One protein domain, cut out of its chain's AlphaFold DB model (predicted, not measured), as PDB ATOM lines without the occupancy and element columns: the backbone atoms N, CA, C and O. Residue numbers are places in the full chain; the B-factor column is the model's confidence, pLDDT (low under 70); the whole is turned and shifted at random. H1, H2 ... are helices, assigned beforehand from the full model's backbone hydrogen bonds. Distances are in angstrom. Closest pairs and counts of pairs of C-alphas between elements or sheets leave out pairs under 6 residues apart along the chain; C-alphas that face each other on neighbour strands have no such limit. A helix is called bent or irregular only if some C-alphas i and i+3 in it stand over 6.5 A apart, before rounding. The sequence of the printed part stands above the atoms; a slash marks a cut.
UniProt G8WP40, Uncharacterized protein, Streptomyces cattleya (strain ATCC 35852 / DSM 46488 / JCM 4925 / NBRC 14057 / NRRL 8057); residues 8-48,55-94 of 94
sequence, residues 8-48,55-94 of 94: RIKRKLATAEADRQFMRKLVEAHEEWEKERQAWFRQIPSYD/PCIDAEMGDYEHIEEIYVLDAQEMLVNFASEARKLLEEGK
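AT A GLANCE: This is residues 8 to 48 and 55 to 94 of the 94 residues of an uncharacterized protein of Streptomyces cattleya (strain ATCC 35852 / DSM 46488 / JCM 4925 / NBRC 14057 / NRRL 8057) (UniProt G8WP40). Two long helices make a slender, open Y: H1 runs along one side, H2 comes back the opposite way, and residues 83 to 90 of H2 pack on residues 20 to 30 in the middle of H1. Residues 8 to 19 of H1 stick out as the stem, while residues 35 to 48 and residues 55 to 75 stick out as two separate arms. The printed part has 81 residues with two named helices, H1 then H2, and no named strand; the class is all helix. The whole is extended, a rod spanning 68 by 23 by 18 A, with a radius of gyration of the C-alphas of 19.6 A.

HOW THE PARTS SIT: H1, residues 8 to 41, and H2, residues 58 to 92, touch, with 11 pairs of C-alphas within 8 A. The closest C-alphas are those of Val 27 and Ala 83, 5.5 A apart. H1 touches H2 with residues 20 to 30 alone, and H2 touches H1 with residues 83 to 90 alone. They run opposite ways at a steep tilt of 38 degrees, only just past shallow. Their centres are 19.1 A apart. Every O i to N i+4 pair in H1 is within hydrogen-bond range; in H2 29 of 31 are.

IN THESE COORDINATES: H1 begins with C-alpha 8 at (115.225, 64.703, 133.315) and ends at Phe 41, 49.7 A from first to last C-alpha. H2 begins with C-alpha 58 at (134.462, 86.956, 77.604) and ends with C-alpha 92 at (106.611, 62.661, 111.160), 49.9 A long. Neither helix is bent.

THE WHOLE: The C-alphas of Arg 8 and Cys 56, the two farthest apart, are 68.4 A apart. Residues 49 to 54 are not printed, and C-alphas 48 and 55 are 14.2 A apart across the cut. The mean pLDDT of the printed part is 71.8, with residues 40 to 48, 55 to 72 and 93 to 94 under 70.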
ATOM      1  N   ARG A   8     114.339  65.010 134.457       75.69
ATOM      2  CA  ARG A   8     115.225  64.703 133.315       75.69
ATOM      3  C   ARG A   8     114.456  64.551 131.999       75.69
ATOM      4  O   ARG A   8     114.929  65.016 130.970       75.69
ATOM      5  N   ILE A   9     113.270  63.944 132.044       78.38
ATOM      6  CA  ILE A   9     112.404  63.760 130.872       78.38
ATOM      7  C   ILE A   9     111.795  65.101 130.456       78.38
ATOM      8  O   ILE A   9     111.821  65.434 129.280       78.38
ATOM      9  N   LYS A  10     111.355  65.924 131.417       76.62
ATOM     10  CA  LYS A  10     110.854  67.281 131.134       76.62
ATOM     11  C   LYS A  10     111.891  68.168 130.445       76.62
ATOM     12  O   LYS A  10     111.544  68.863 129.504       76.62
ATOM     13  N   ARG A  11     113.153  68.127 130.893       77.75
ATOM     14  CA  ARG A  11     114.243  68.873 130.241       77.75
ATOM     15  C   ARG A  11     114.461  68.407 128.805       77.75
ATOM     16  O   ARG A  11     114.481  69.245 127.924       77.75
ATOM     17  N   LYS A  12     114.545  67.093 128.570       79.12
ATOM     18  CA  LYS A  12     114.680  66.540 127.212       79.12
ATOM     19  C   LYS A  12     113.520  66.935 126.296       79.12
ATOM     20  O   LYS A  12     113.765  67.279 125.151       79.12
ATOM     21  N   LEU A  13     112.285  66.901 126.802       79.12
ATOM     22  CA  LEU A  13     111.103  67.322 126.045       79.12
ATOM     23  C   LEU A  13     111.150  68.816 125.710       79.12
ATOM     24  O   LEU A  13     110.897  69.175 124.572       79.12
ATOM     25  N   ALA A  14     111.534  69.664 126.668       81.19
ATOM     26  CA  ALA A  14     111.679  71.099 126.429       81.19
ATOM     27  C   ALA A  14     112.781  71.413 125.403       81.19
ATOM     28  O   ALA A  14     112.592  72.284 124.563       81.19
ATOM     29  N   THR A  15     113.910  70.696 125.440       83.31
ATOM     30  CA  THR A  15     114.969  70.832 124.426       83.31
ATOM     31  C   THR A  15     114.474  70.382 123.054       83.31
ATOM     32  O   THR A  15     114.582  71.144 122.108       83.31
ATOM     33  N   ALA A  16     113.829  69.215 122.960       82.12
ATOM     34  CA  ALA A  16     113.274  68.724 121.699       82.12
ATOM     35  C   ALA A  16     112.203  69.665 121.116       82.12
ATOM     36  O   ALA A  16     112.103  69.825 119.903       82.12
ATOM     37  N   GLU A  17     111.402  70.307 121.967       85.06
ATOM     38  CA  GLU A  17     110.411  71.293 121.537       85.06
ATOM     39  C   GLU A  17     111.068  72.593 121.052       85.06
ATOM     40  O   GLU A  17     110.648  73.137 120.030       85.06
ATOM     41  N   ALA A  18     112.131  73.053 121.719       82.31
ATOM     42  CA  ALA A  18     112.934  74.187 121.264       82.31
ATOM     43  C   ALA A  18     113.628  73.894 119.922       82.31
ATOM     44  O   ALA A  18     113.553  74.716 119.010       82.31
ATOM     45  N   ASP A  19     114.211  72.701 119.765       80.81
ATOM     46  CA  ASP A  19     114.831  72.247 118.516       80.81
ATOM     47  C   ASP A  19     113.789  72.197 117.387       80.81
ATOM     48  O   ASP A  19     114.026  72.683 116.282       80.81
ATOM     49  N   ARG A  20     112.574  71.707 117.673       83.94
ATOM     50  CA  ARG A  20     111.461  71.691 116.712       83.94
ATOM     51  C   ARG A  20     111.045  73.100 116.282       83.94
ATOM     52  O   ARG A  20     110.775  73.328 115.105       83.94
ATOM     53  N   GLN A  21     110.963  74.039 117.225       83.94
ATOM     54  CA  GLN A  21     110.645  75.438 116.927       83.94
ATOM     55  C   GLN A  21     111.743  76.102 116.094       83.94
ATOM     56  O   GLN A  21     111.433  76.850 115.170       83.94
ATOM     57  N   PHE A  22     113.009  75.809 116.387       81.88
ATOM     58  CA  PHE A  22     114.142  76.298 115.610       81.88
ATOM     59  C   PHE A  22     114.107  75.774 114.169       81.88
ATOM     60  O   PHE A  22     114.169  76.568 113.233       81.88
ATOM     61  N   MET A  23     113.894  74.469 113.985       80.81
ATOM     62  CA  MET A  23     113.779  73.859 112.654       80.81
ATOM     63  C   MET A  23     112.624  74.447 111.838       80.81
ATOM     64  O   MET A  23     112.782  74.683 110.645       80.81
ATOM     65  N   ARG A  24     111.482  74.751 112.467       81.88
ATOM     66  CA  ARG A  24     110.372  75.440 111.784       81.88
ATOM     67  C   ARG A  24     110.780  76.810 111.256       81.88
ATOM     68  O   ARG A  24     110.548  77.087 110.087       81.88
ATOM     69  N   LYS A  25     111.431  77.624 112.090       86.00
ATOM     70  CA  LYS A  25     111.903  78.955 111.684       86.00
ATOM     71  C   LYS A  25     112.888  78.890 110.520       86.00
ATOM     72  O   LYS A  25     112.834  79.739 109.643       86.00
ATOM     73  N   LEU A  26     113.777  77.892 110.505       81.00
ATOM     74  CA  LEU A  26     114.720  77.703 109.399       81.00
ATOM     75  C   LEU A  26     114.012  77.362 108.086       81.00
ATOM     76  O   LEU A  26     114.359  77.919 107.049       81.00
ATOM     77  N   VAL A  27     113.012  76.479 108.130       83.75
ATOM     78  CA  VAL A  27     112.222  76.124 106.942       83.75
ATOM     79  C   VAL A  27     111.448  77.338 106.423       83.75
ATOM     80  O   VAL A  27     111.492  77.613 105.228       83.75
ATOM     81  N   GLU A  28     110.801  78.097 107.309       85.75
ATOM     82  CA  GLU A  28     110.072  79.322 106.944       85.75
ATOM     83  C   GLU A  28     111.001  80.364 106.298       85.75
ATOM     84  O   GLU A  28     110.697  80.870 105.221       85.75
ATOM     85  N   ALA A  29     112.171  80.616 106.895       81.31
ATOM     86  CA  ALA A  29     113.158  81.545 106.345       81.31
ATOM     87  C   ALA A  29     113.677  81.104 104.963       81.31
ATOM     88  O   ALA A  29     113.849  81.932 104.072       81.31
ATOM     89  N   HIS A  30     113.898  79.802 104.761       83.81
ATOM     90  CA  HIS A  30     114.301  79.269 103.460       83.81
ATOM     91  C   HIS A  30     113.203  79.450 102.399       83.81
ATOM     92  O   HIS A  30     113.491  79.800 101.257       83.81
ATOM     93  N   GLU A  31     111.933  79.233 102.752       80.94
ATOM     94  CA  GLU A  31     110.808  79.450 101.833       80.94
ATOM     95  C   GLU A  31     110.643  80.916 101.424       80.94
ATOM     96  O   GLU A  31     110.282  81.194 100.280       80.94
ATOM     97  N   GLU A  32     110.865  81.852 102.347       84.50
ATOM     98  CA  GLU A  32     110.856  83.287 102.048       84.50
ATOM     99  C   GLU A  32     112.011  83.661 101.119       84.50
ATOM    100  O   GLU A  32     111.775  84.271 100.074       84.50
ATOM    101  N   TRP A  33     113.226  83.202 101.427       84.12
ATOM    102  CA  TRP A  33     114.400  83.421 100.583       84.12
ATOM    103  C   TRP A  33     114.204  82.889  99.155       84.12
ATOM    104  O   TRP A  33     114.500  83.592  98.190       84.12
ATOM    105  N   GLU A  34     113.636  81.691  98.987       80.81
ATOM    106  CA  GLU A  34     113.390  81.122  97.654       80.81
ATOM    107  C   GLU A  34     112.363  81.943  96.850       80.81
ATOM    108  O   GLU A  34     112.517  82.126  95.640       80.81
ATOM    109  N   LYS A  35     111.336  82.499  97.507       81.44
ATOM    110  CA  LYS A  35     110.373  83.408  96.856       81.44
ATOM    111  C   LYS A  35     111.039  84.708  96.410       81.44
ATOM    112  O   LYS A  35     110.784  85.166  95.296       81.44
ATOM    113  N   GLU A  36     111.872  85.300  97.263       79.81
ATOM    114  CA  GLU A  36     112.617  86.524  96.946       79.81
ATOM    115  C   GLU A  36     113.592  86.300  95.791       79.81
ATOM    116  O   GLU A  36     113.607  87.076  94.834       79.81
ATOM    117  N   ARG A  37     114.324  85.181  95.817       76.81
ATOM    118  CA  ARG A  37     115.231  84.767  94.745       76.81
ATOM    119  C   ARG A  37     114.505  84.656  93.405       76.81
ATOM    120  O   ARG A  37     114.938  85.243  92.415       76.81
ATOM    121  N   GLN A  38     113.362  83.968  93.367       73.44
ATOM    122  CA  GLN A  38     112.545  83.866  92.152       73.44
ATOM    123  C   GLN A  38     112.019  85.225  91.674       73.44
ATOM    124  O   GLN A  38     111.900  85.449  90.468       73.44
ATOM    125  N   ALA A  39     111.699  86.141  92.592       71.44
ATOM    126  CA  ALA A  39     111.276  87.493  92.245       71.44
ATOM    127  C   ALA A  39     112.418  88.322  91.635       71.44
ATOM    128  O   ALA A  39     112.163  89.087  90.706       71.44
ATOM    129  N   TRP A  40     113.654  88.149  92.111       68.88
ATOM    130  CA  TRP A  40     114.841  88.814  91.564       68.88
ATOM    131  C   TRP A  40     115.189  88.311  90.165       68.88
ATOM    132  O   TRP A  40     115.376  89.126  89.267       68.88
ATOM    133  N   PHE A  41     115.178  86.993  89.931       63.09
ATOM    134  CA  PHE A  41     115.453  86.433  88.599       63.09
ATOM    135  C   PHE A  41     114.483  86.936  87.521       63.09
ATOM    136  O   PHE A  41     114.875  87.116  86.375       63.09
ATOM    137  N   ARG A  42     113.225  87.228  87.877       61.75
ATOM    138  CA  ARG A  42     112.242  87.810  86.941       61.75
ATOM    139  C   ARG A  42     112.525  89.266  86.564       61.75
ATOM    140  O   ARG A  42     111.906  89.760  85.629       61.75
ATOM    141  N   GLN A  43     113.382  89.965  87.308       59.59
ATOM    142  CA  GLN A  43     113.675  91.387  87.107       59.59
ATOM    143  C   GLN A  43     114.970  91.636  86.332       59.59
ATOM    144  O   GLN A  43     115.230  92.781  85.968       59.59
ATOM    145  N   ILE A  44     115.774  90.603  86.068       56.22
ATOM    146  CA  ILE A  44     117.021  90.745  85.316       56.22
ATOM    147  C   ILE A  44     116.659  90.956  83.835       56.22
ATOM    148  O   ILE A  44     116.019  90.081  83.245       56.22
ATOM    149  N   PRO A  45     117.019  92.099  83.219       58.19
ATOM    150  CA  PRO A  45     116.874  92.277  81.780       58.19
ATOM    151  C   PRO A  45     117.659  91.173  81.072       58.19
ATOM    152  O   PRO A  45     118.817  90.941  81.414       58.19
ATOM    153  N   SER A  46     117.048  90.482  80.108       59.62
ATOM    154  CA  SER A  46     117.760  89.473  79.323       59.62
ATOM    155  C   SER A  46     118.939  90.135  78.615       59.62
ATOM    156  O   SER A  46     118.738  91.011  77.772       59.62
ATOM    157  N   TYR A  47     120.155  89.741  78.982       53.19
ATOM    158  CA  TYR A  47     121.352  90.088  78.235       53.19
ATOM    159  C   TYR A  47     121.282  89.354  76.890       53.19
ATOM    160  O   TYR A  47     121.332  88.128  76.857       53.19
ATOM    161  N   ASP A  48     121.078  90.104  75.806       59.44
ATOM    162  CA  ASP A  48     121.034  89.602  74.427       59.44
ATOM    163  C   ASP A  48     122.142  90.310  73.630       59.44
ATOM    164  O   ASP A  48     121.887  91.335  72.987       59.44
ATOM    165  N   PRO A  55     133.676  91.418  73.778       56.50
ATOM    166  CA  PRO A  55     135.129  91.492  73.787       56.50
ATOM    167  C   PRO A  55     135.721  90.085  73.930       56.50
ATOM    168  O   PRO A  55     135.236  89.257  74.692       56.50
ATOM    169  N   CYS A  56     136.823  89.817  73.229       56.12
ATOM    170  CA  CYS A  56     137.507  88.517  73.180       56.12
ATOM    171  C   CYS A  56     137.977  87.940  74.539       56.12
ATOM    172  O   CYS A  56     138.471  86.817  74.570       56.12
ATOM    173  N   ILE A  57     137.820  88.686  75.639       52.56
ATOM    174  CA  ILE A  57     138.070  88.266  77.029       52.56
ATOM    175  C   ILE A  57     136.877  87.493  77.633       52.56
ATOM    176  O   ILE A  57     137.073  86.725  78.574       52.56
ATOM    177  N   ASP A  58     135.670  87.607  77.069       52.28
ATOM    178  CA  ASP A  58     134.462  86.956  77.604       52.28
ATOM    179  C   ASP A  58     134.484  85.423  77.473       52.28
ATOM    180  O   ASP A  58     133.800  84.728  78.218       52.28
ATOM    181  N   ALA A  59     135.307  84.865  76.578       50.38
ATOM    182  CA  ALA A  59     135.445  83.412  76.447       50.38
ATOM    183  C   ALA A  59     136.088  82.770  77.694       50.38
ATOM    184  O   ALA A  59     135.703  81.673  78.080       50.38
ATOM    185  N   GLU A  60     137.030  83.463  78.347       49.25
ATOM    186  CA  GLU A  60     137.631  83.013  79.615       49.25
ATOM    187  C   GLU A  60     136.727  83.329  80.824       49.25
ATOM    188  O   GLU A  60     136.787  82.631  81.837       49.25
ATOM    189  N   MET A  61     135.853  84.341  80.711       50.53
ATOM    190  CA  MET A  61     134.804  84.622  81.700       50.53
ATOM    191  C   MET A  61     133.695  83.567  81.677       50.53
ATOM    192  O   MET A  61     133.214  83.205  82.742       50.53
ATOM    193  N   GLY A  62     133.341  83.020  80.509       51.69
ATOM    194  CA  GLY A  62     132.337  81.958  80.395       51.69
ATOM    195  C   GLY A  62     132.711  80.683  81.160       51.69
ATOM    196  O   GLY A  62     131.853  80.066  81.785       51.69
ATOM    197  N   ASP A  63     133.998  80.320  81.198       47.66
ATOM    198  CA  ASP A  63     134.478  79.177  81.990       47.66
ATOM    199  C   ASP A  63     134.447  79.461  83.508       47.66
ATOM    200  O   ASP A  63     134.173  78.559  84.304       47.66
ATOM    201  N   TYR A  64     134.685  80.711  83.928       49.16
ATOM    202  CA  TYR A  64     134.541  81.141  85.327       49.16
ATOM    203  C   TYR A  64     133.069  81.222  85.759       49.16
ATOM    204  O   TYR A  64     132.732  80.736  86.840       49.16
ATOM    205  N   GLU A  65     132.192  81.754  84.904       52.25
ATOM    206  CA  GLU A  65     130.739  81.765  85.099       52.25
ATOM    207  C   GLU A  65     130.207  80.339  85.262       52.25
ATOM    208  O   GLU A  65     129.422  80.077  86.169       52.25
ATOM    209  N   HIS A  66     130.707  79.380  84.479       53.34
ATOM    210  CA  HIS A  66     130.242  77.999  84.561       53.34
ATOM    211  C   HIS A  66     130.670  77.283  85.854       53.34
ATOM    212  O   HIS A  66     129.914  76.490  86.419       53.34
ATOM    213  N   ILE A  67     131.872  77.572  86.364       54.75
ATOM    214  CA  ILE A  67     132.334  77.039  87.655       54.75
ATOM    215  C   ILE A  67     131.537  77.664  88.810       54.75
ATOM    216  O   ILE A  67     131.134  76.947  89.730       54.75
ATOM    217  N   GLU A  68     131.274  78.974  88.771       55.66
ATOM    218  CA  GLU A  68     130.433  79.648  89.769       55.66
ATOM    219  C   GLU A  68     128.985  79.141  89.737       55.66
ATOM    220  O   GLU A  68     128.409  78.882  90.797       55.66
ATOM    221  N   GLU A  69     128.421  78.898  88.553       58.97
ATOM    222  CA  GLU A  69     127.102  78.284  88.383       58.97
ATOM    223  C   GLU A  69     127.015  76.911  89.052       58.97
ATOM    224  O   GLU A  69     126.053  76.651  89.773       58.97
ATOM    225  N   ILE A  70     128.024  76.048  88.885       61.38
ATOM    226  CA  ILE A  70     128.043  74.717  89.512       61.38
ATOM    227  C   ILE A  70     128.013  74.832  91.042       61.38
ATOM    228  O   ILE A  70     127.198  74.176  91.689       61.38
ATOM    229  N   TYR A  71     128.833  75.703  91.638       60.31
ATOM    230  CA  TYR A  71     128.829  75.893  93.094       60.31
ATOM    231  C   TYR A  71     127.516  76.486  93.613       60.31
ATOM    232  O   TYR A  71     127.049  76.109  94.691       60.31
ATOM    233  N   VAL A  72     126.909  77.406  92.860       65.69
ATOM    234  CA  VAL A  72     125.608  77.993  93.201       65.69
ATOM    235  C   VAL A  72     124.503  76.937  93.131       65.69
ATOM    236  O   VAL A  72     123.658  76.886  94.028       65.69
ATOM    237  N   LEU A  73     124.526  76.070  92.117       71.19
ATOM    238  CA  LEU A  73     123.571  74.973  91.959       71.19
ATOM    239  C   LEU A  73     123.729  73.914  93.057       71.19
ATOM    240  O   LEU A  73     122.727  73.539  93.667       71.19
ATOM    241  N   ASP A  74     124.958  73.513  93.388       70.44
ATOM    242  CA  ASP A  74     125.242  72.559  94.470       70.44
ATOM    243  C   ASP A  74     124.803  73.109  95.838       70.44
ATOM    244  O   ASP A  74     124.168  72.414  96.639       70.44
ATOM    245  N   ALA A  75     125.095  74.384  96.120       72.75
ATOM    246  CA  ALA A  75     124.669  75.036  97.356       72.75
ATOM    247  C   ALA A  75     123.138  75.149  97.440       72.75
ATOM    248  O   ALA A  75     122.555  74.917  98.504       72.75
ATOM    249  N   GLN A  76     122.480  75.464  96.320       75.69
ATOM    250  CA  GLN A  76     121.023  75.489  96.226       75.69
ATOM    251  C   GLN A  76     120.433  74.098  96.489       75.69
ATOM    252  O   GLN A  76     119.508  73.972  97.294       75.69
ATOM    253  N   GLU A  77     120.961  73.052  95.852       80.12
ATOM    254  CA  GLU A  77     120.495  71.679  96.046       80.12
ATOM    255  C   GLU A  77     120.660  71.236  97.506       80.12
ATOM    256  O   GLU A  77     119.724  70.696  98.101       80.12
ATOM    257  N   MET A  78     121.804  71.539  98.128       80.19
ATOM    258  CA  MET A  78     122.049  71.229  99.537       80.19
ATOM    259  C   MET A  78     121.018  71.895 100.461       80.19
ATOM    260  O   MET A  78     120.473  71.241 101.354       80.19
ATOM    261  N   LEU A  79     120.727  73.184 100.251       78.62
ATOM    262  CA  LEU A  79     119.766  73.938 101.062       78.62
ATOM    263  C   LEU A  79     118.331  73.429 100.883       78.62
ATOM    264  O   LEU A  79     117.619  73.237 101.873       78.62
ATOM    265  N   VAL A  80     117.931  73.135  99.644       82.00
ATOM    266  CA  VAL A  80     116.612  72.565  99.334       82.00
ATOM    267  C   VAL A  80     116.456  71.186  99.971       82.00
ATOM    268  O   VAL A  80     115.431  70.914 100.605       82.00
ATOM    269  N   ASN A  81     117.474  70.330  99.865       84.19
ATOM    270  CA  ASN A  81     117.461  69.001 100.468       84.19
ATOM    271  C   ASN A  81     117.348  69.094 101.994       84.19
ATOM    272  O   ASN A  81     116.450  68.469 102.566       84.19
ATOM    273  N   PHE A  82     118.149  69.952 102.635       85.06
ATOM    274  CA  PHE A  82     118.068  70.209 104.075       85.06
ATOM    275  C   PHE A  82     116.671  70.675 104.504       85.06
ATOM    276  O   PHE A  82     116.089  70.118 105.437       85.06
ATOM    277  N   ALA A  83     116.092  71.658 103.807       81.50
ATOM    278  CA  ALA A  83     114.751  72.155 104.107       81.50
ATOM    279  C   ALA A  83     113.677  71.064 103.925       81.50
ATOM    280  O   ALA A  83     112.737  70.970 104.722       81.50
ATOM    281  N   SER A  84     113.827  70.202 102.915       83.06
ATOM    282  CA  SER A  84     112.903  69.092 102.662       83.06
ATOM    283  C   SER A  84     112.946  68.029 103.769       83.06
ATOM    284  O   SER A  84     111.897  67.585 104.241       83.06
ATOM    285  N   GLU A  85     114.141  67.655 104.232       83.94
ATOM    286  CA  GLU A  85     114.332  66.693 105.320       83.94
ATOM    287  C   GLU A  85     113.846  67.264 106.651       83.94
ATOM    288  O   GLU A  85     113.122  66.594 107.392       83.94
ATOM    289  N   ALA A  86     114.155  68.535 106.919       83.75
ATOM    290  CA  ALA A  86     113.644  69.270 108.067       83.75
ATOM    291  C   ALA A  86     112.109  69.245 108.113       83.75
ATOM    292  O   ALA A  86     111.524  68.966 109.164       83.75
ATOM    293  N   ARG A  87     111.441  69.479 106.977       83.19
ATOM    294  CA  ARG A  87     109.977  69.419 106.885       83.19
ATOM    295  C   ARG A  87     109.446  68.011 107.169       83.19
ATOM    296  O   ARG A  87     108.526  67.885 107.977       83.19
ATOM    297  N   LYS A  88     110.045  66.964 106.589       85.06
ATOM    298  CA  LYS A  88     109.658  65.564 106.859       85.06
ATOM    299  C   LYS A  88     109.744  65.236 108.351       85.06
ATOM    300  O   LYS A  88     108.766  64.773 108.927       85.06
ATOM    301  N   LEU A  89     110.849  65.591 109.011       82.62
ATOM    302  CA  LEU A  89     111.020  65.387 110.457       82.62
ATOM    303  C   LEU A  89     109.963  66.135 111.288       82.62
ATOM    304  O   LEU A  89     109.490  65.643 112.316       82.62
ATOM    305  N   LEU A  90     109.566  67.334 110.854       80.19
ATOM    306  CA  LEU A  90     108.518  68.114 111.512       80.19
ATOM    307  C   LEU A  90     107.116  67.516 111.337       80.19
ATOM    308  O   LEU A  90     106.277  67.709 112.228       80.19
ATOM    309  N   GLU A  91     106.860  66.841 110.219       81.50
ATOM    310  CA  GLU A  91     105.597  66.175 109.890       81.50
ATOM    311  C   GLU A  91     105.477  64.796 110.545       81.50
ATOM    312  O   GLU A  91     104.446  64.522 111.153       81.50
ATOM    313  N   GLU A  92     106.536  63.983 110.515       75.25
ATOM    314  CA  GLU A  92     106.611  62.661 111.160       75.25
ATOM    315  C   GLU A  92     106.580  62.746 112.695       75.25
ATOM    316  O   GLU A  92     106.147  61.817 113.370       75.25
ATOM    317  N   GLY A  93     107.007  63.877 113.269       58.78
ATOM    318  CA  GLY A  93     106.904  64.160 114.703       58.78
ATOM    319  C   GLY A  93     105.537  64.691 115.167       58.78
ATOM    320  O   GLY A  93     105.463  65.302 116.243       58.78
ATOM    321  N   LYS A  94     104.481  64.607 114.348       51.03
ATOM    322  CA  LYS A  94     103.080  64.844 114.757       51.03
ATOM    323  C   LYS A  94     102.443  63.546 115.246       51.03
ATOM    324  O   LYS A  94     101.683  63.646 116.232       51.03
TER     325      LYS A  94